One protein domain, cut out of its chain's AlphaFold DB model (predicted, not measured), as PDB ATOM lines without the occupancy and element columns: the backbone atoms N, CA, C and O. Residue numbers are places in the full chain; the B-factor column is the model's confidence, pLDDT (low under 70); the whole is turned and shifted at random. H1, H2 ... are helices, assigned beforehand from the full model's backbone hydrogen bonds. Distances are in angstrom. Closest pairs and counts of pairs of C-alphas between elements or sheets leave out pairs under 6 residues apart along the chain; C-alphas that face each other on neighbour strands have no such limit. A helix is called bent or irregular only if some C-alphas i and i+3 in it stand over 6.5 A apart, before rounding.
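This is residues 29 to 75 and 86 to 154 of the 309 residues of an uncharacterized protein of Paramecium tetraurelia (UniProt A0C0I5). The model is an open, winding chain of helices with no packed core: H3, H4, H5 and H6 follow one another end to end with a sharp corner at each link, and H2 runs loosely beside H3. H1 is broken into an L of two arms, H1a and H1b, and sticks out with residues 29 to 57 free. The printed part has 116 residues with six named helices, H1 to H6 in order along the chain, and no named strand; the class is all helix. It is only just loose, close to extended, with a radius of gyration of the C-alphas of 19.9 A, and its elongated outline spans 61 by 32 by 30 A.

H1, residues 29 to 55, was assigned as one helix by its hydrogen bonds but is bent, with C-alphas 42 and 45 lying 7.5 A apart. Its arm H1a, residues 29 to 42, begins at C-alpha 29 (-29.460, -31.538, -30.633), is 20.9 A long and is itself irregular, with C-alphas 39 and 42 lying 7.1 A apart. Arm H1b is residues 45 to 55. H2, residues 60 to 75, is 22.4 A long. H3, residues 86 to 100, begins at C-alpha 86 (-35.561, -8.034, -20.048) and is 21.1 A long. H4 is residues 103 to 117, 20.7 A, and H5 is residues 120 to 135, 22.3 A. H6, residues 137 to 154, is 25.1 A long and ends at C-alpha 154 (-17.831, -57.686, -24.054).

H1a and H1b are about perpendicular, at 80 degrees. H1b and H2 are apart. H2 and H3 are close but not clearly touching; their closest C-alphas, of Ile 66 and Glu 95, are 7.6 A apart. They run opposite ways at a tilt of 37 degrees, only just steep. H3 and H4 are close but not clearly touching and about perpendicular at 77 degrees, with the closest C-alphas, of Leu 100 and Gln 106, 6.4 A apart. H4 and H5 are likewise close but not clearly touching, at 77 degrees, with C-alphas 117 and 123 the closest at 6.2 A. H5 and H6 are close but not clearly touching, at 87 degrees, with the C-alphas of Ile 134 and Leu 140 the closest at 6.4 A. Every O i to N i+4 pair is within hydrogen-bond range in H1b, H2, H3, H4, H5 and H6; in H1a, 9 of 10 are.

The two C-alphas farthest apart, of Gln 75 and Leu 152, are 62.6 A apart. Residues 76 to 85, the link from H2 to H3 across the cut, are not printed; C-alphas 75 and 86 are 15.5 A apart. The links printed whole are tight. The mean pLDDT of the printed part is 72.1, and 43 residues are under 70, among them residues 29 to 41 and 43 to 59.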
ATOM      1  N   ILE A  29     -28.050 -31.852 -30.842       50.41
ATOM      2  CA  ILE A  29     -29.460 -31.538 -30.633       50.41
ATOM      3  C   ILE A  29     -29.807 -30.193 -31.273       50.41
ATOM      4  O   ILE A  29     -30.963 -29.976 -31.606       50.41
ATOM      5  N   GLU A  30     -28.858 -29.277 -31.488       50.34
ATOM      6  CA  GLU A  30     -29.166 -27.976 -32.094       50.34
ATOM      7  C   GLU A  30     -29.683 -28.092 -33.531       50.34
ATOM      8  O   GLU A  30     -30.625 -27.377 -33.893       50.34
ATOM      9  N   GLN A  31     -29.142 -29.018 -34.326       53.25
ATOM     10  CA  GLN A  31     -29.537 -29.171 -35.725       53.25
ATOM     11  C   GLN A  31     -30.866 -29.932 -35.844       53.25
ATOM     12  O   GLN A  31     -31.767 -29.493 -36.564       53.25
ATOM     13  N   GLU A  32     -31.071 -30.982 -35.051       50.44
ATOM     14  CA  GLU A  32     -32.344 -31.713 -34.997       50.44
ATOM     15  C   GLU A  32     -33.478 -30.871 -34.393       50.44
ATOM     16  O   GLU A  32     -34.588 -30.825 -34.935       50.44
ATOM     17  N   TRP A  33     -33.201 -30.090 -33.341       51.97
ATOM     18  CA  TRP A  33     -34.167 -29.123 -32.816       51.97
ATOM     19  C   TRP A  33     -34.505 -28.036 -33.823       51.97
ATOM     20  O   TRP A  33     -35.608 -27.494 -33.757       51.97
ATOM     21  N   SER A  34     -33.600 -27.687 -34.739       60.72
ATOM     22  CA  SER A  34     -33.899 -26.711 -35.789       60.72
ATOM     23  C   SER A  34     -34.960 -27.245 -36.762       60.72
ATOM     24  O   SER A  34     -35.919 -26.530 -37.063       60.72
ATOM     25  N   ASN A  35     -34.877 -28.529 -37.128       64.62
ATOM     26  CA  ASN A  35     -35.830 -29.207 -38.008       64.62
ATOM     27  C   ASN A  35     -37.180 -29.429 -37.316       64.62
ATOM     28  O   ASN A  35     -38.233 -29.107 -37.871       64.62
ATOM     29  N   VAL A  36     -37.159 -29.857 -36.053       55.22
ATOM     30  CA  VAL A  36     -38.363 -29.983 -35.220       55.22
ATOM     31  C   VAL A  36     -39.038 -28.618 -35.021       55.22
ATOM     32  O   VAL A  36     -40.254 -28.495 -35.167       55.22
ATOM     33  N   LYS A  37     -38.271 -27.543 -34.783       60.09
ATOM     34  CA  LYS A  37     -38.803 -26.167 -34.710       60.09
ATOM     35  C   LYS A  37     -39.433 -25.708 -36.027       60.09
ATOM     36  O   LYS A  37     -40.371 -24.910 -35.975       60.09
ATOM     37  N   LEU A  38     -38.925 -26.171 -37.169       69.44
ATOM     38  CA  LEU A  38     -39.422 -25.844 -38.508       69.44
ATOM     39  C   LEU A  38     -40.771 -26.517 -38.786       69.44
ATOM     40  O   LEU A  38     -41.712 -25.841 -39.194       69.44
ATOM     41  N   VAL A  39     -40.895 -27.806 -38.458       67.06
ATOM     42  CA  VAL A  39     -42.135 -28.588 -38.616       67.06
ATOM     43  C   VAL A  39     -43.213 -28.157 -37.617       67.06
ATOM     44  O   VAL A  39     -44.394 -28.077 -37.955       67.06
ATOM     45  N   LEU A  40     -42.826 -27.803 -36.388       52.31
ATOM     46  CA  LEU A  40     -43.764 -27.353 -35.357       52.31
ATOM     47  C   LEU A  40     -44.182 -25.886 -35.518       52.31
ATOM     48  O   LEU A  40     -45.187 -25.480 -34.937       52.31
ATOM     49  N   ARG A  41     -43.452 -25.071 -36.296       69.69
ATOM     50  CA  ARG A  41     -43.699 -23.625 -36.468       69.69
ATOM     51  C   ARG A  41     -45.150 -23.263 -36.832       69.69
ATOM     52  O   ARG A  41     -45.693 -22.407 -36.135       69.69
ATOM     53  N   PRO A  42     -45.805 -23.892 -37.830       75.00
ATOM     54  CA  PRO A  42     -47.194 -23.577 -38.183       75.00
ATOM     55  C   PRO A  42     -48.213 -24.044 -37.131       75.00
ATOM     56  O   PRO A  42     -49.334 -23.540 -37.080       75.00
ATOM     57  N   HIS A  43     -47.831 -24.980 -36.260       63.22
ATOM     58  CA  HIS A  43     -48.698 -25.543 -35.224       63.22
ATOM     59  C   HIS A  43     -48.358 -25.062 -33.811       63.22
ATOM     60  O   HIS A  43     -49.060 -25.430 -32.870       63.22
ATOM     61  N   LYS A  44     -47.344 -24.197 -33.647       62.16
ATOM     62  CA  LYS A  44     -46.890 -23.674 -32.348       62.16
ATOM     63  C   LYS A  44     -48.033 -23.116 -31.513       62.16
ATOM     64  O   LYS A  44     -48.105 -23.423 -30.331       62.16
ATOM     65  N   GLY A  45     -48.933 -22.352 -32.136       58.22
ATOM     66  CA  GLY A  45     -50.125 -21.832 -31.470       58.22
ATOM     67  C   GLY A  45     -50.972 -22.965 -30.899       58.22
ATOM     68  O   GLY A  45     -51.129 -23.043 -29.692       58.22
ATOM     69  N   LYS A  46     -51.418 -23.898 -31.751       57.97
ATOM     70  CA  LYS A  46     -52.298 -25.017 -31.369       57.97
ATOM     71  C   LYS A  46     -51.678 -25.933 -30.313       57.97
ATOM     72  O   LYS A  46     -52.373 -26.344 -29.394       57.97
ATOM     73  N   ILE A  47     -50.385 -26.231 -30.423       58.94
ATOM     74  CA  ILE A  47     -49.667 -27.078 -29.461       58.94
ATOM     75  C   ILE A  47     -49.526 -26.360 -28.120       58.94
ATOM     76  O   ILE A  47     -49.775 -26.978 -27.092       58.94
ATOM     77  N   MET A  48     -49.211 -25.062 -28.112       58.41
ATOM     78  CA  MET A  48     -49.169 -24.275 -26.876       58.41
ATOM     79  C   MET A  48     -50.552 -24.160 -26.235       58.41
ATOM     80  O   MET A  48     -50.640 -24.278 -25.019       58.41
ATOM     81  N   THR A  49     -51.635 -24.001 -27.004       52.88
ATOM     82  CA  THR A  49     -52.995 -23.982 -26.437       52.88
ATOM     83  C   THR A  49     -53.403 -25.342 -25.887       52.88
ATOM     84  O   THR A  49     -54.032 -25.400 -24.838       52.88
ATOM     85  N   LEU A  50     -53.040 -26.437 -26.561       50.91
ATOM     86  CA  LEU A  50     -53.354 -27.796 -26.116       50.91
ATOM     87  C   LEU A  50     -52.549 -28.159 -24.863       50.91
ATOM     88  O   LEU A  50     -53.108 -28.653 -23.890       50.91
ATOM     89  N   PHE A  51     -51.256 -27.826 -24.854       55.94
ATOM     90  CA  PHE A  51     -50.399 -27.972 -23.685       55.94
ATOM     91  C   PHE A  51     -50.916 -27.107 -22.536       55.94
ATOM     92  O   PHE A  51     -51.073 -27.618 -21.435       55.94
ATOM     93  N   ALA A  52     -51.277 -25.843 -22.782       59.88
ATOM     94  CA  ALA A  52     -51.875 -24.964 -21.781       59.88
ATOM     95  C   ALA A  52     -53.207 -25.516 -21.255       59.88
ATOM     96  O   ALA A  52     -53.393 -25.540 -20.053       59.88
ATOM     97  N   LEU A  53     -54.107 -26.032 -22.093       53.81
ATOM     98  CA  LEU A  53     -55.381 -26.610 -21.642       53.81
ATOM     99  C   LEU A  53     -55.196 -27.863 -20.777       53.81
ATOM    100  O   LEU A  53     -55.917 -28.038 -19.798       53.81
ATOM    101  N   ILE A  54     -54.226 -28.716 -21.119       53.72
ATOM    102  CA  ILE A  54     -53.926 -29.947 -20.374       53.72
ATOM    103  C   ILE A  54     -53.214 -29.626 -19.055       53.72
ATOM    104  O   ILE A  54     -53.500 -30.230 -18.024       53.72
ATOM    105  N   THR A  55     -52.295 -28.662 -19.075       58.59
ATOM    106  CA  THR A  55     -51.460 -28.317 -17.917       58.59
ATOM    107  C   THR A  55     -52.124 -27.301 -16.986       58.59
ATOM    108  O   THR A  55     -51.908 -27.353 -15.781       58.59
ATOM    109  N   TYR A  56     -53.001 -26.426 -17.479       66.06
ATOM    110  CA  TYR A  56     -53.656 -25.389 -16.678       66.06
ATOM    111  C   TYR A  56     -54.385 -25.907 -15.428       66.06
ATOM    112  O   TYR A  56     -54.160 -25.325 -14.370       66.06
ATOM    113  N   PRO A  57     -55.209 -26.977 -15.464       65.12
ATOM    114  CA  PRO A  57     -55.853 -27.475 -14.248       65.12
ATOM    115  C   PRO A  57     -54.862 -28.115 -13.264       65.12
ATOM    116  O   PRO A  57     -55.076 -28.018 -12.062       65.12
ATOM    117  N   ILE A  58     -53.775 -28.719 -13.761       66.19
ATOM    118  CA  ILE A  58     -52.739 -29.379 -12.944       66.19
ATOM    119  C   ILE A  58     -51.876 -28.338 -12.226       66.19
ATOM    120  O   ILE A  58     -51.528 -28.499 -11.062       66.19
ATOM    121  N   TYR A  59     -51.569 -27.238 -12.908       66.38
ATOM    122  CA  TYR A  59     -50.666 -26.204 -12.415       66.38
ATOM    123  C   TYR A  59     -51.393 -24.919 -12.016       66.38
ATOM    124  O   TYR A  59     -50.760 -23.874 -11.891       66.38
ATOM    125  N   LYS A  60     -52.716 -24.953 -11.819       73.12
ATOM    126  CA  LYS A  60     -53.528 -23.758 -11.534       73.12
ATOM    127  C   LYS A  60     -53.004 -22.986 -10.321       73.12
ATOM    128  O   LYS A  60     -52.820 -21.772 -10.405       73.12
ATOM    129  N   ASP A  61     -52.718 -23.690  -9.231       71.81
ATOM    130  CA  ASP A  61     -52.247 -23.086  -7.978       71.81
ATOM    131  C   ASP A  61     -50.807 -22.566  -8.113       71.81
ATOM    132  O   ASP A  61     -50.454 -21.499  -7.601       71.81
ATOM    133  N   MET A  62     -49.995 -23.255  -8.917       68.75
ATOM    134  CA  MET A  62     -48.651 -22.818  -9.288       68.75
ATOM    135  C   MET A  62     -48.693 -21.541 -10.140       68.75
ATOM    136  O   MET A  62     -47.989 -20.584  -9.839       68.75
ATOM    137  N   PHE A  63     -49.567 -21.464 -11.148       70.38
ATOM    138  CA  PHE A  63     -49.758 -20.263 -11.966       70.38
ATOM    139  C   PHE A  63     -50.269 -19.078 -11.148       70.38
ATOM    140  O   PHE A  63     -49.850 -17.949 -11.395       70.38
ATOM    141  N   GLN A  64     -51.137 -19.307 -10.159       73.25
ATOM    142  CA  GLN A  64     -51.571 -18.253  -9.240       73.25
ATOM    143  C   GLN A  64     -50.423 -17.761  -8.355       73.25
ATOM    144  O   GLN A  64     -50.271 -16.553  -8.180       73.25
ATOM    145  N   THR A  65     -49.579 -18.668  -7.864       74.50
ATOM    146  CA  THR A  65     -48.391 -18.320  -7.071       74.50
ATOM    147  C   THR A  65     -47.388 -17.522  -7.906       74.50
ATOM    148  O   THR A  65     -46.954 -16.454  -7.478       74.50
ATOM    149  N   ILE A  66     -47.114 -17.956  -9.142       67.50
ATOM    150  CA  ILE A  66     -46.280 -17.222 -10.107       67.50
ATOM    151  C   ILE A  66     -46.883 -15.847 -10.401       67.50
ATOM    152  O   ILE A  66     -46.156 -14.861 -10.419       67.50
ATOM    153  N   ARG A  67     -48.203 -15.750 -10.610       74.25
ATOM    154  CA  ARG A  67     -48.878 -14.470 -10.874       74.25
ATOM    155  C   ARG A  67     -48.733 -13.512  -9.698       74.25
ATOM    156  O   ARG A  67     -48.463 -12.339  -9.912       74.25
ATOM    157  N   ASN A  68     -48.925 -13.996  -8.475       76.81
ATOM    158  CA  ASN A  68     -48.852 -13.163  -7.278       76.81
ATOM    159  C   ASN A  68     -47.404 -12.730  -6.992       76.81
ATOM    160  O   ASN A  68     -47.184 -11.554  -6.718       76.81
ATOM    161  N   SER A  69     -46.432 -13.639  -7.164       70.94
ATOM    162  CA  SER A  69     -44.992 -13.335  -7.121       70.94
ATOM    163  C   SER A  69     -44.639 -12.275  -8.173       70.94
ATOM    164  O   SER A  69     -44.142 -11.206  -7.833       70.94
ATOM    165  N   PHE A  70     -45.053 -12.479  -9.429       69.25
ATOM    166  CA  PHE A  70     -44.838 -11.541 -10.532       69.25
ATOM    167  C   PHE A  70     -45.437 -10.161 -10.257       69.25
ATOM    168  O   PHE A  70     -44.740  -9.165 -10.403       69.25
ATOM    169  N   VAL A  71     -46.702 -10.075  -9.830       71.31
ATOM    170  CA  VAL A  71     -47.348  -8.790  -9.512       71.31
ATOM    171  C   VAL A  71     -46.600  -8.065  -8.395       71.31
ATOM    172  O   VAL A  71     -46.378  -6.862  -8.515       71.31
ATOM    173  N   SER A  72     -46.159  -8.782  -7.356       71.62
ATOM    174  CA  SER A  72     -45.408  -8.180  -6.249       71.62
ATOM    175  C   SER A  72     -44.018  -7.680  -6.667       71.62
ATOM    176  O   SER A  72     -43.654  -6.561  -6.317       71.62
ATOM    177  N   THR A  73     -43.288  -8.442  -7.489       69.38
ATOM    178  CA  THR A  73     -41.938  -8.080  -7.953       69.38
ATOM    179  C   THR A  73     -41.970  -6.975  -9.008       69.38
ATOM    180  O   THR A  73     -41.159  -6.053  -8.979       69.38
ATOM    181  N   VAL A  74     -42.952  -7.004  -9.916       66.81
ATOM    182  CA  VAL A  74     -43.188  -5.939 -10.906       66.81
ATOM    183  C   VAL A  74     -43.530  -4.620 -10.212       66.81
ATOM    184  O   VAL A  74     -43.038  -3.574 -10.628       66.81
ATOM    185  N   GLN A  75     -44.338  -4.657  -9.144       67.06
ATOM    186  CA  GLN A  75     -44.665  -3.470  -8.347       67.06
ATOM    187  C   GLN A  75     -43.465  -2.922  -7.561       67.06
ATOM    188  O   GLN A  75     -43.422  -1.718  -7.321       67.06
ATOM    189  N   VAL A  86     -36.758  -7.464 -20.703       68.62
ATOM    190  CA  VAL A  86     -35.561  -8.034 -20.048       68.62
ATOM    191  C   VAL A  86     -35.925  -8.582 -18.666       68.62
ATOM    192  O   VAL A  86     -35.458  -9.654 -18.261       68.62
ATOM    193  N   PHE A  87     -36.828  -7.884 -17.980       69.69
ATOM    194  CA  PHE A  87     -37.384  -8.303 -16.702       69.69
ATOM    195  C   PHE A  87     -38.220  -9.585 -16.841       69.69
ATOM    196  O   PHE A  87     -37.956 -10.560 -16.143       69.69
ATOM    197  N   ILE A  88     -39.151  -9.659 -17.803       69.69
ATOM    198  CA  ILE A  88     -39.951 -10.878 -18.020       69.69
ATOM    199  C   ILE A  88     -39.062 -12.086 -18.326       69.69
ATOM    200  O   ILE A  88     -39.263 -13.157 -17.757       69.69
ATOM    201  N   ASN A  89     -38.062 -11.933 -19.194       67.88
ATOM    202  CA  ASN A  89     -37.215 -13.056 -19.590       67.88
ATOM    203  C   ASN A  89     -36.342 -13.581 -18.438       67.88
ATOM    204  O   ASN A  89     -36.140 -14.792 -18.322       67.88
ATOM    205  N   SER A  90     -35.837 -12.696 -17.574       72.31
ATOM    206  CA  SER A  90     -35.049 -13.089 -16.398       72.31
ATOM    207  C   SER A  90     -35.923 -13.658 -15.277       72.31
ATOM    208  O   SER A  90     -35.563 -14.687 -14.698       72.31
ATOM    209  N   PHE A  91     -37.098 -13.072 -15.037       71.31
ATOM    210  CA  PHE A  91     -38.072 -13.551 -14.058       71.31
ATOM    211  C   PHE A  91     -38.609 -14.937 -14.429       71.31
ATOM    212  O   PHE A  91     -38.489 -15.870 -13.643       71.31
ATOM    213  N   VAL A  92     -39.112 -15.120 -15.657       70.69
ATOM    214  CA  VAL A  92     -39.641 -16.416 -16.121       70.69
ATOM    215  C   VAL A  92     -38.564 -17.493 -16.054       70.69
ATOM    216  O   VAL A  92     -38.833 -18.603 -15.608       70.69
ATOM    217  N   LYS A  93     -37.323 -17.180 -16.442       72.12
ATOM    218  CA  LYS A  93     -36.217 -18.141 -16.366       72.12
ATOM    219  C   LYS A  93     -35.885 -18.526 -14.925       72.12
ATOM    220  O   LYS A  93     -35.671 -19.707 -14.666       72.12
ATOM    221  N   THR A  94     -35.834 -17.558 -14.012       73.38
ATOM    222  CA  THR A  94     -35.519 -17.799 -12.596       73.38
ATOM    223  C   THR A  94     -36.629 -18.599 -11.934       73.38
ATOM    224  O   THR A  94     -36.355 -19.610 -11.296       73.38
ATOM    225  N   GLU A  95     -37.881 -18.235 -12.185       72.69
ATOM    226  CA  GLU A  95     -39.014 -18.850 -11.511       72.69
ATOM    227  C   GLU A  95     -39.348 -20.234 -12.052       72.69
ATOM    228  O   GLU A  95     -39.563 -21.161 -11.274       72.69
ATOM    229  N   VAL A  96     -39.243 -20.444 -13.366       71.31
ATOM    230  CA  VAL A  96     -39.321 -21.792 -13.943       71.31
ATOM    231  C   VAL A  96     -38.186 -22.670 -13.413       71.31
ATOM    232  O   VAL A  96     -38.418 -23.830 -13.090       71.31
ATOM    233  N   GLN A  97     -36.963 -22.150 -13.266       73.06
ATOM    234  CA  GLN A  97     -35.862 -22.930 -12.689       73.06
ATOM    235  C   GLN A  97     -36.064 -23.251 -11.207       73.06
ATOM    236  O   GLN A  97     -35.676 -24.336 -10.781       73.06
ATOM    237  N   THR A  98     -36.632 -22.333 -10.428       77.31
ATOM    238  CA  THR A  98     -36.928 -22.545  -9.006       77.31
ATOM    239  C   THR A  98     -38.026 -23.591  -8.837       77.31
ATOM    240  O   THR A  98     -37.861 -24.533  -8.069       77.31
ATOM    241  N   ILE A  99     -39.084 -23.503  -9.639       73.25
ATOM    242  CA  ILE A  99     -40.206 -24.446  -9.638       73.25
ATOM    243  C   ILE A  99     -39.780 -25.835 -10.128       73.25
ATOM    244  O   ILE A  99     -40.135 -26.837  -9.521       73.25
ATOM    245  N   LEU A 100     -38.954 -25.929 -11.176       73.12
ATOM    246  CA  LEU A 100     -38.422 -27.215 -11.653       73.12
ATOM    247  C   LEU A 100     -37.443 -27.873 -10.664       73.12
ATOM    248  O   LEU A 100     -37.113 -29.051 -10.812       73.12
ATOM    249  N   LYS A 101     -36.939 -27.125  -9.677       81.12
ATOM    250  CA  LYS A 101     -36.107 -27.655  -8.589       81.12
ATOM    251  C   LYS A 101     -36.920 -28.107  -7.379       81.12
ATOM    252  O   LYS A 101     -36.336 -28.733  -6.497       81.12
ATOM    253  N   ASP A 102     -38.216 -27.809  -7.328       88.12
ATOM    254  CA  ASP A 102     -39.084 -28.286  -6.260       88.12
ATOM    255  C   ASP A 102     -39.196 -29.823  -6.344       88.12
ATOM    256  O   ASP A 102     -39.601 -30.349  -7.388       88.12
ATOM    257  N   PRO A 103     -38.826 -30.567  -5.283       83.75
ATOM    258  CA  PRO A 103     -38.891 -32.027  -5.285       83.75
ATOM    259  C   PRO A 103     -40.308 -32.560  -5.543       83.75
ATOM    260  O   PRO A 103     -40.445 -33.625  -6.142       83.75
ATOM    261  N   VAL A 104     -41.358 -31.825  -5.156       85.94
ATOM    262  CA  VAL A 104     -42.755 -32.207  -5.408       85.94
ATOM    263  C   VAL A 104     -43.073 -32.108  -6.897       85.94
ATOM    264  O   VAL A 104     -43.629 -33.038  -7.475       85.94
ATOM    265  N   VAL A 105     -42.655 -31.022  -7.552       78.31
ATOM    266  CA  VAL A 105     -42.851 -30.824  -8.998       78.31
ATOM    267  C   VAL A 105     -42.030 -31.829  -9.800       78.31
ATOM    268  O   VAL A 105     -42.511 -32.340 -10.811       78.31
ATOM    269  N   GLN A 106     -40.813 -32.156  -9.356       73.00
ATOM    270  CA  GLN A 106     -39.995 -33.202  -9.974       73.00
ATOM    271  C   GLN A 106     -40.670 -34.567  -9.876       73.00
ATOM    272  O   GLN A 106     -40.752 -35.271 -10.882       73.00
ATOM    273  N   GLN A 107     -41.185 -34.916  -8.698       82.38
ATOM    274  CA  GLN A 107     -41.874 -36.182  -8.487       82.38
ATOM    275  C   GLN A 107     -43.155 -36.272  -9.326       82.38
ATOM    276  O   GLN A 107     -43.319 -37.235 -10.068       82.38
ATOM    277  N   GLU A 108     -44.009 -35.245  -9.312       79.19
ATOM    278  CA  GLU A 108     -45.227 -35.208 -10.137       79.19
ATOM    279  C   GLU A 108     -44.914 -35.232 -11.636       79.19
ATOM    280  O   GLU A 108     -45.634 -35.847 -12.422       79.19
ATOM    281  N   SER A 109     -43.805 -34.613 -12.048       67.81
ATOM    282  CA  SER A 109     -43.327 -34.655 -13.432       67.81
ATOM    283  C   SER A 109     -42.854 -36.059 -13.823       67.81
ATOM    284  O   SER A 109     -43.162 -36.519 -14.923       67.81
ATOM    285  N   VAL A 110     -42.155 -36.773 -12.931       74.62
ATOM    286  CA  VAL A 110     -41.783 -38.187 -13.122       74.62
ATOM    287  C   VAL A 110     -43.037 -39.055 -13.211       74.62
ATOM    288  O   VAL A 110     -43.172 -39.825 -14.160       74.62
ATOM    289  N   ASP A 111     -43.986 -38.891 -12.293       81.44
ATOM    290  CA  ASP A 111     -45.235 -39.658 -12.261       81.44
ATOM    291  C   ASP A 111     -46.119 -39.355 -13.479       81.44
ATOM    292  O   ASP A 111     -46.786 -40.235 -14.027       81.44
ATOM    293  N   PHE A 112     -46.107 -38.115 -13.964       81.06
ATOM    294  CA  PHE A 112     -46.752 -37.723 -15.211       81.06
ATOM    295  C   PHE A 112     -46.098 -38.383 -16.428       81.06
ATOM    296  O   PHE A 112     -46.812 -38.971 -17.238       81.06
ATOM    297  N   VAL A 113     -44.764 -38.371 -16.544       74.25
ATOM    298  CA  VAL A 113     -44.052 -39.059 -17.638       74.25
ATOM    299  C   VAL A 113     -44.292 -40.568 -17.580       74.25
ATOM    300  O   VAL A 113     -44.523 -41.186 -18.616       74.25
ATOM    301  N   GLN A 114     -44.320 -41.168 -16.390       76.31
ATOM    302  CA  GLN A 114     -44.665 -42.580 -16.226       76.31
ATOM    303  C   GLN A 114     -46.108 -42.873 -16.655       76.31
ATOM    304  O   GLN A 114     -46.354 -43.869 -17.335       76.31
ATOM    305  N   ARG A 115     -47.071 -42.013 -16.290       84.44
ATOM    306  CA  ARG A 115     -48.470 -42.131 -16.736       84.44
ATOM    307  C   ARG A 115     -48.590 -41.978 -18.249       84.44
ATOM    308  O   ARG A 115     -49.267 -42.791 -18.867       84.44
ATOM    309  N   LEU A 116     -47.904 -41.003 -18.844       75.25
ATOM    310  CA  LEU A 116     -47.835 -40.831 -20.296       75.25
ATOM    311  C   LEU A 116     -47.219 -42.057 -20.972       75.25
ATOM    312  O   LEU A 116     -47.788 -42.567 -21.925       75.25
ATOM    313  N   GLY A 117     -46.118 -42.592 -20.445       73.31
ATOM    314  CA  GLY A 117     -45.471 -43.795 -20.972       73.31
ATOM    315  C   GLY A 117     -46.344 -45.053 -20.902       73.31
ATOM    316  O   GLY A 117     -46.106 -45.997 -21.649       73.31
ATOM    317  N   LYS A 118     -47.373 -45.078 -20.044       83.25
ATOM    318  CA  LYS A 118     -48.378 -46.155 -19.975       83.25
ATOM    319  C   LYS A 118     -49.543 -45.971 -20.950       83.25
ATOM    320  O   LYS A 118     -50.319 -46.903 -21.132       83.25
ATOM    321  N   GLN A 119     -49.707 -44.795 -21.557       90.19
ATOM    322  CA  GLN A 119     -50.762 -44.571 -22.543       90.19
ATOM    323  C   GLN A 119     -50.384 -45.234 -23.868       90.19
ATOM    324  O   GLN A 119     -49.331 -44.939 -24.434       90.19
ATOM    325  N   GLN A 120     -51.274 -46.080 -24.393       85.56
ATOM    326  CA  GLN A 120     -51.036 -46.830 -25.632       85.56
ATOM    327  C   GLN A 120     -50.640 -45.913 -26.799       85.56
ATOM    328  O   GLN A 120     -49.672 -46.184 -27.493       85.56
ATOM    329  N   GLN A 121     -51.310 -44.768 -26.953       85.12
ATOM    330  CA  GLN A 121     -51.011 -43.807 -28.018       85.12
ATOM    331  C   GLN A 121     -49.577 -43.253 -27.944       85.12
ATOM    332  O   GLN A 121     -48.934 -43.036 -28.974       85.12
ATOM    333  N   VAL A 122     -49.063 -43.018 -26.733       77.12
ATOM    334  CA  VAL A 122     -47.687 -42.551 -26.520       77.12
ATOM    335  C   VAL A 122     -46.706 -43.678 -26.825       77.12
ATOM    336  O   VAL A 122     -45.717 -43.439 -27.509       77.12
ATOM    337  N   GLN A 123     -47.000 -44.909 -26.400       76.19
ATOM    338  CA  GLN A 123     -46.188 -46.081 -26.734       76.19
ATOM    339  C   GLN A 123     -46.127 -46.321 -28.244       76.19
ATOM    340  O   GLN A 123     -45.037 -46.475 -28.784       76.19
ATOM    341  N   ASP A 124     -47.261 -46.267 -28.940       82.88
ATOM    342  CA  ASP A 124     -47.333 -46.432 -30.395       82.88
ATOM    343  C   ASP A 124     -46.543 -45.334 -31.119       82.88
ATOM    344  O   ASP A 124     -45.838 -45.604 -32.096       82.88
ATOM    345  N   SER A 125     -46.599 -44.101 -30.606       79.88
ATOM    346  CA  SER A 125     -45.818 -42.975 -31.128       79.88
ATOM    347  C   SER A 125     -44.317 -43.169 -30.890       79.88
ATOM    348  O   SER A 125     -43.530 -42.964 -31.810       79.88
ATOM    349  N   ILE A 126     -43.914 -43.624 -29.698       69.62
ATOM    350  CA  ILE A 126     -42.515 -43.943 -29.368       69.62
ATOM    351  C   ILE A 126     -42.007 -45.089 -30.244       69.62
ATOM    352  O   ILE A 126     -40.917 -44.993 -30.793       69.62
ATOM    353  N   VAL A 127     -42.789 -46.156 -30.423       78.19
ATOM    354  CA  VAL A 127     -42.434 -47.295 -31.282       78.19
ATOM    355  C   VAL A 127     -42.320 -46.859 -32.738       78.19
ATOM    356  O   VAL A 127     -41.404 -47.293 -33.431       78.19
ATOM    357  N   THR A 128     -43.218 -45.999 -33.215       85.94
ATOM    358  CA  THR A 128     -43.156 -45.457 -34.579       85.94
ATOM    359  C   THR A 128     -41.909 -44.601 -34.770       85.94
ATOM    360  O   THR A 128     -41.195 -44.788 -35.751       85.94
ATOM    361  N   LEU A 129     -41.606 -43.729 -33.807       74.19
ATOM    362  CA  LEU A 129     -40.407 -42.899 -33.823       74.19
ATOM    363  C   LEU A 129     -39.148 -43.767 -33.774       74.19
ATOM    364  O   LEU A 129     -38.272 -43.588 -34.603       74.19
ATOM    365  N   LEU A 130     -39.096 -44.783 -32.906       69.50
ATOM    366  CA  LEU A 130     -37.999 -45.754 -32.861       69.50
ATOM    367  C   LEU A 130     -37.844 -46.509 -34.184       69.50
ATOM    368  O   LEU A 130     -36.726 -46.666 -34.659       69.50
ATOM    369  N   LYS A 131     -38.941 -46.957 -34.807       80.44
ATOM    370  CA  LYS A 131     -38.896 -47.611 -36.124       80.44
ATOM    371  C   LYS A 131     -38.321 -46.682 -37.190       80.44
ATOM    372  O   LYS A 131     -37.508 -47.130 -37.990       80.44
ATOM    373  N   GLN A 132     -38.721 -45.412 -37.189       81.69
ATOM    374  CA  GLN A 132     -38.202 -44.404 -38.114       81.69
ATOM    375  C   GLN A 132     -36.728 -44.088 -37.836       81.69
ATOM    376  O   GLN A 132     -35.938 -44.064 -38.771       81.69
ATOM    377  N   SER A 133     -36.336 -43.941 -36.569       71.69
ATOM    378  CA  SER A 133     -34.943 -43.731 -36.168       71.69
ATOM    379  C   SER A 133     -34.059 -44.924 -36.524       71.69
ATOM    380  O   SER A 133     -32.964 -44.728 -37.018       71.69
ATOM    381  N   ILE A 134     -34.530 -46.167 -36.373       75.56
ATOM    382  CA  ILE A 134     -33.778 -47.364 -36.796       75.56
ATOM    383  C   ILE A 134     -33.600 -47.416 -38.321       75.56
ATOM    384  O   ILE A 134     -32.643 -48.011 -38.807       75.56
ATOM    385  N   GLN A 135     -34.511 -46.816 -39.087       83.94
ATOM    386  CA  GLN A 135     -34.395 -46.716 -40.543       83.94
ATOM    387  C   GLN A 135     -33.512 -45.546 -40.995       83.94
ATOM    388  O   GLN A 135     -33.161 -45.486 -42.174       83.94
ATOM    389  N   ASP A 136     -33.143 -44.637 -40.092       90.62
ATOM    390  CA  ASP A 136     -32.253 -43.525 -40.398       90.62
ATOM    391  C   ASP A 136     -30.825 -44.049 -40.649       90.62
ATOM    392  O   ASP A 136     -30.236 -44.692 -39.771       90.62
ATOM    393  N   PRO A 137     -30.231 -43.785 -41.830       88.38
ATOM    394  CA  PRO A 137     -28.862 -44.189 -42.131       88.38
ATOM    395  C   PRO A 137     -27.835 -43.693 -41.107       88.38
ATOM    396  O   PRO A 137     -26.869 -44.403 -40.833       88.38
ATOM    397  N   SER A 138     -28.039 -42.504 -40.530       85.94
ATOM    398  CA  SER A 138     -27.132 -41.935 -39.526       85.94
ATOM    399  C   SER A 138     -27.163 -42.738 -38.223       85.94
ATOM    400  O   SER A 138     -26.124 -43.195 -37.746       85.94
ATOM    401  N   PHE A 139     -28.363 -43.041 -37.721       82.44
ATOM    402  CA  PHE A 139     -28.560 -43.894 -36.553       82.44
ATOM    403  C   PHE A 139     -28.043 -45.318 -36.780       82.44
ATOM    404  O   PHE A 139     -27.521 -45.936 -35.852       82.44
ATOM    405  N   LEU A 140     -28.165 -45.863 -37.996       80.44
ATOM    406  CA  LEU A 140     -27.601 -47.171 -38.336       80.44
ATOM    407  C   LEU A 140     -26.073 -47.172 -38.272       80.44
ATOM    408  O   LEU A 140     -25.496 -48.132 -37.758       80.44
ATOM    409  N   GLU A 141     -25.408 -46.129 -38.769       85.88
ATOM    410  CA  GLU A 141     -23.952 -46.008 -38.652       85.88
ATOM    411  C   GLU A 141     -23.512 -45.843 -37.193       85.88
ATOM    412  O   GLU A 141     -22.635 -46.580 -36.731       85.88
ATOM    413  N   ASP A 142     -24.186 -44.996 -36.419       81.44
ATOM    414  CA  ASP A 142     -23.890 -44.831 -34.994       81.44
ATOM    415  C   ASP A 142     -24.160 -46.116 -34.201       81.44
ATOM    416  O   ASP A 142     -23.362 -46.513 -33.347       81.44
ATOM    417  N   SER A 143     -25.229 -46.840 -34.538       74.12
ATOM    418  CA  SER A 143     -25.546 -48.146 -33.954       74.12
ATOM    419  C   SER A 143     -24.498 -49.200 -34.298       74.12
ATOM    420  O   SER A 143     -24.195 -50.046 -33.458       74.12
ATOM    421  N   LYS A 144     -23.893 -49.158 -35.493       80.44
ATOM    422  CA  LYS A 144     -22.757 -50.031 -35.839       80.44
ATOM    423  C   LYS A 144     -21.527 -49.686 -35.011       80.44
ATOM    424  O   LYS A 144     -20.846 -50.598 -34.549       80.44
ATOM    425  N   VAL A 145     -21.221 -48.402 -34.822       86.31
ATOM    426  CA  VAL A 145     -20.091 -47.965 -33.985       86.31
ATOM    427  C   VAL A 145     -20.312 -48.388 -32.534       86.31
ATOM    428  O   VAL A 145     -19.431 -49.006 -31.934       86.31
ATOM    429  N   PHE A 146     -21.504 -48.134 -31.996       76.94
ATOM    430  CA  PHE A 146     -21.901 -48.570 -30.663       76.94
ATOM    431  C   PHE A 146     -21.851 -50.094 -30.530       76.94
ATOM    432  O   PHE A 146     -21.258 -50.600 -29.586       76.94
ATOM    433  N   GLY A 147     -22.390 -50.832 -31.502       73.19
ATOM    434  CA  GLY A 147     -22.372 -52.292 -31.528       73.19
ATOM    435  C   GLY A 147     -20.954 -52.860 -31.569       73.19
ATOM    436  O   GLY A 147     -20.636 -53.758 -30.797       73.19
ATOM    437  N   LYS A 148     -20.063 -52.297 -32.398       81.38
ATOM    438  CA  LYS A 148     -18.638 -52.669 -32.422       81.38
ATOM    439  C   LYS A 148     -17.978 -52.425 -31.073       81.38
ATOM    440  O   LYS A 148     -17.252 -53.291 -30.596       81.38
ATOM    441  N   LYS A 149     -18.238 -51.269 -30.459       82.12
ATOM    442  CA  LYS A 149     -17.695 -50.929 -29.144       82.12
ATOM    443  C   LYS A 149     -18.219 -51.870 -28.065       82.12
ATOM    444  O   LYS A 149     -17.429 -52.389 -27.298       82.12
ATOM    445  N   LEU A 150     -19.514 -52.163 -28.070       74.19
ATOM    446  CA  LEU A 150     -20.142 -53.080 -27.128       74.19
ATOM    447  C   LEU A 150     -19.606 -54.507 -27.285       74.19
ATOM    448  O   LEU A 150     -19.294 -55.145 -26.291       74.19
ATOM    449  N   VAL A 151     -19.429 -54.998 -28.515       75.38
ATOM    450  CA  VAL A 151     -18.777 -56.295 -28.764       75.38
ATOM    451  C   VAL A 151     -17.337 -56.284 -28.260       75.38
ATOM    452  O   VAL A 151     -16.910 -57.244 -27.630       75.38
ATOM    453  N   LEU A 152     -16.590 -55.211 -28.509       83.38
ATOM    454  CA  LEU A 152     -15.207 -55.090 -28.061       83.38
ATOM    455  C   LEU A 152     -15.114 -55.051 -26.530       83.38
ATOM    456  O   LEU A 152     -14.296 -55.768 -25.963       83.38
ATOM    457  N   ASP A 153     -15.999 -54.305 -25.873       83.44
ATOM    458  CA  ASP A 153     -16.108 -54.237 -24.417       83.44
ATOM    459  C   ASP A 153     -16.504 -55.607 -23.833       83.44
ATOM    460  O   ASP A 153     -15.895 -56.058 -22.868       83.44
ATOM    461  N   LEU A 154     -17.450 -56.325 -24.456       73.81
ATOM    462  CA  LEU A 154     -17.831 -57.686 -24.054       73.81
ATOM    463  C   LEU A 154     -16.684 -58.689 -24.239       73.81
ATOM    464  O   LEU A 154     -16.473 -59.548 -23.392       73.81
TER     465      LEU A 154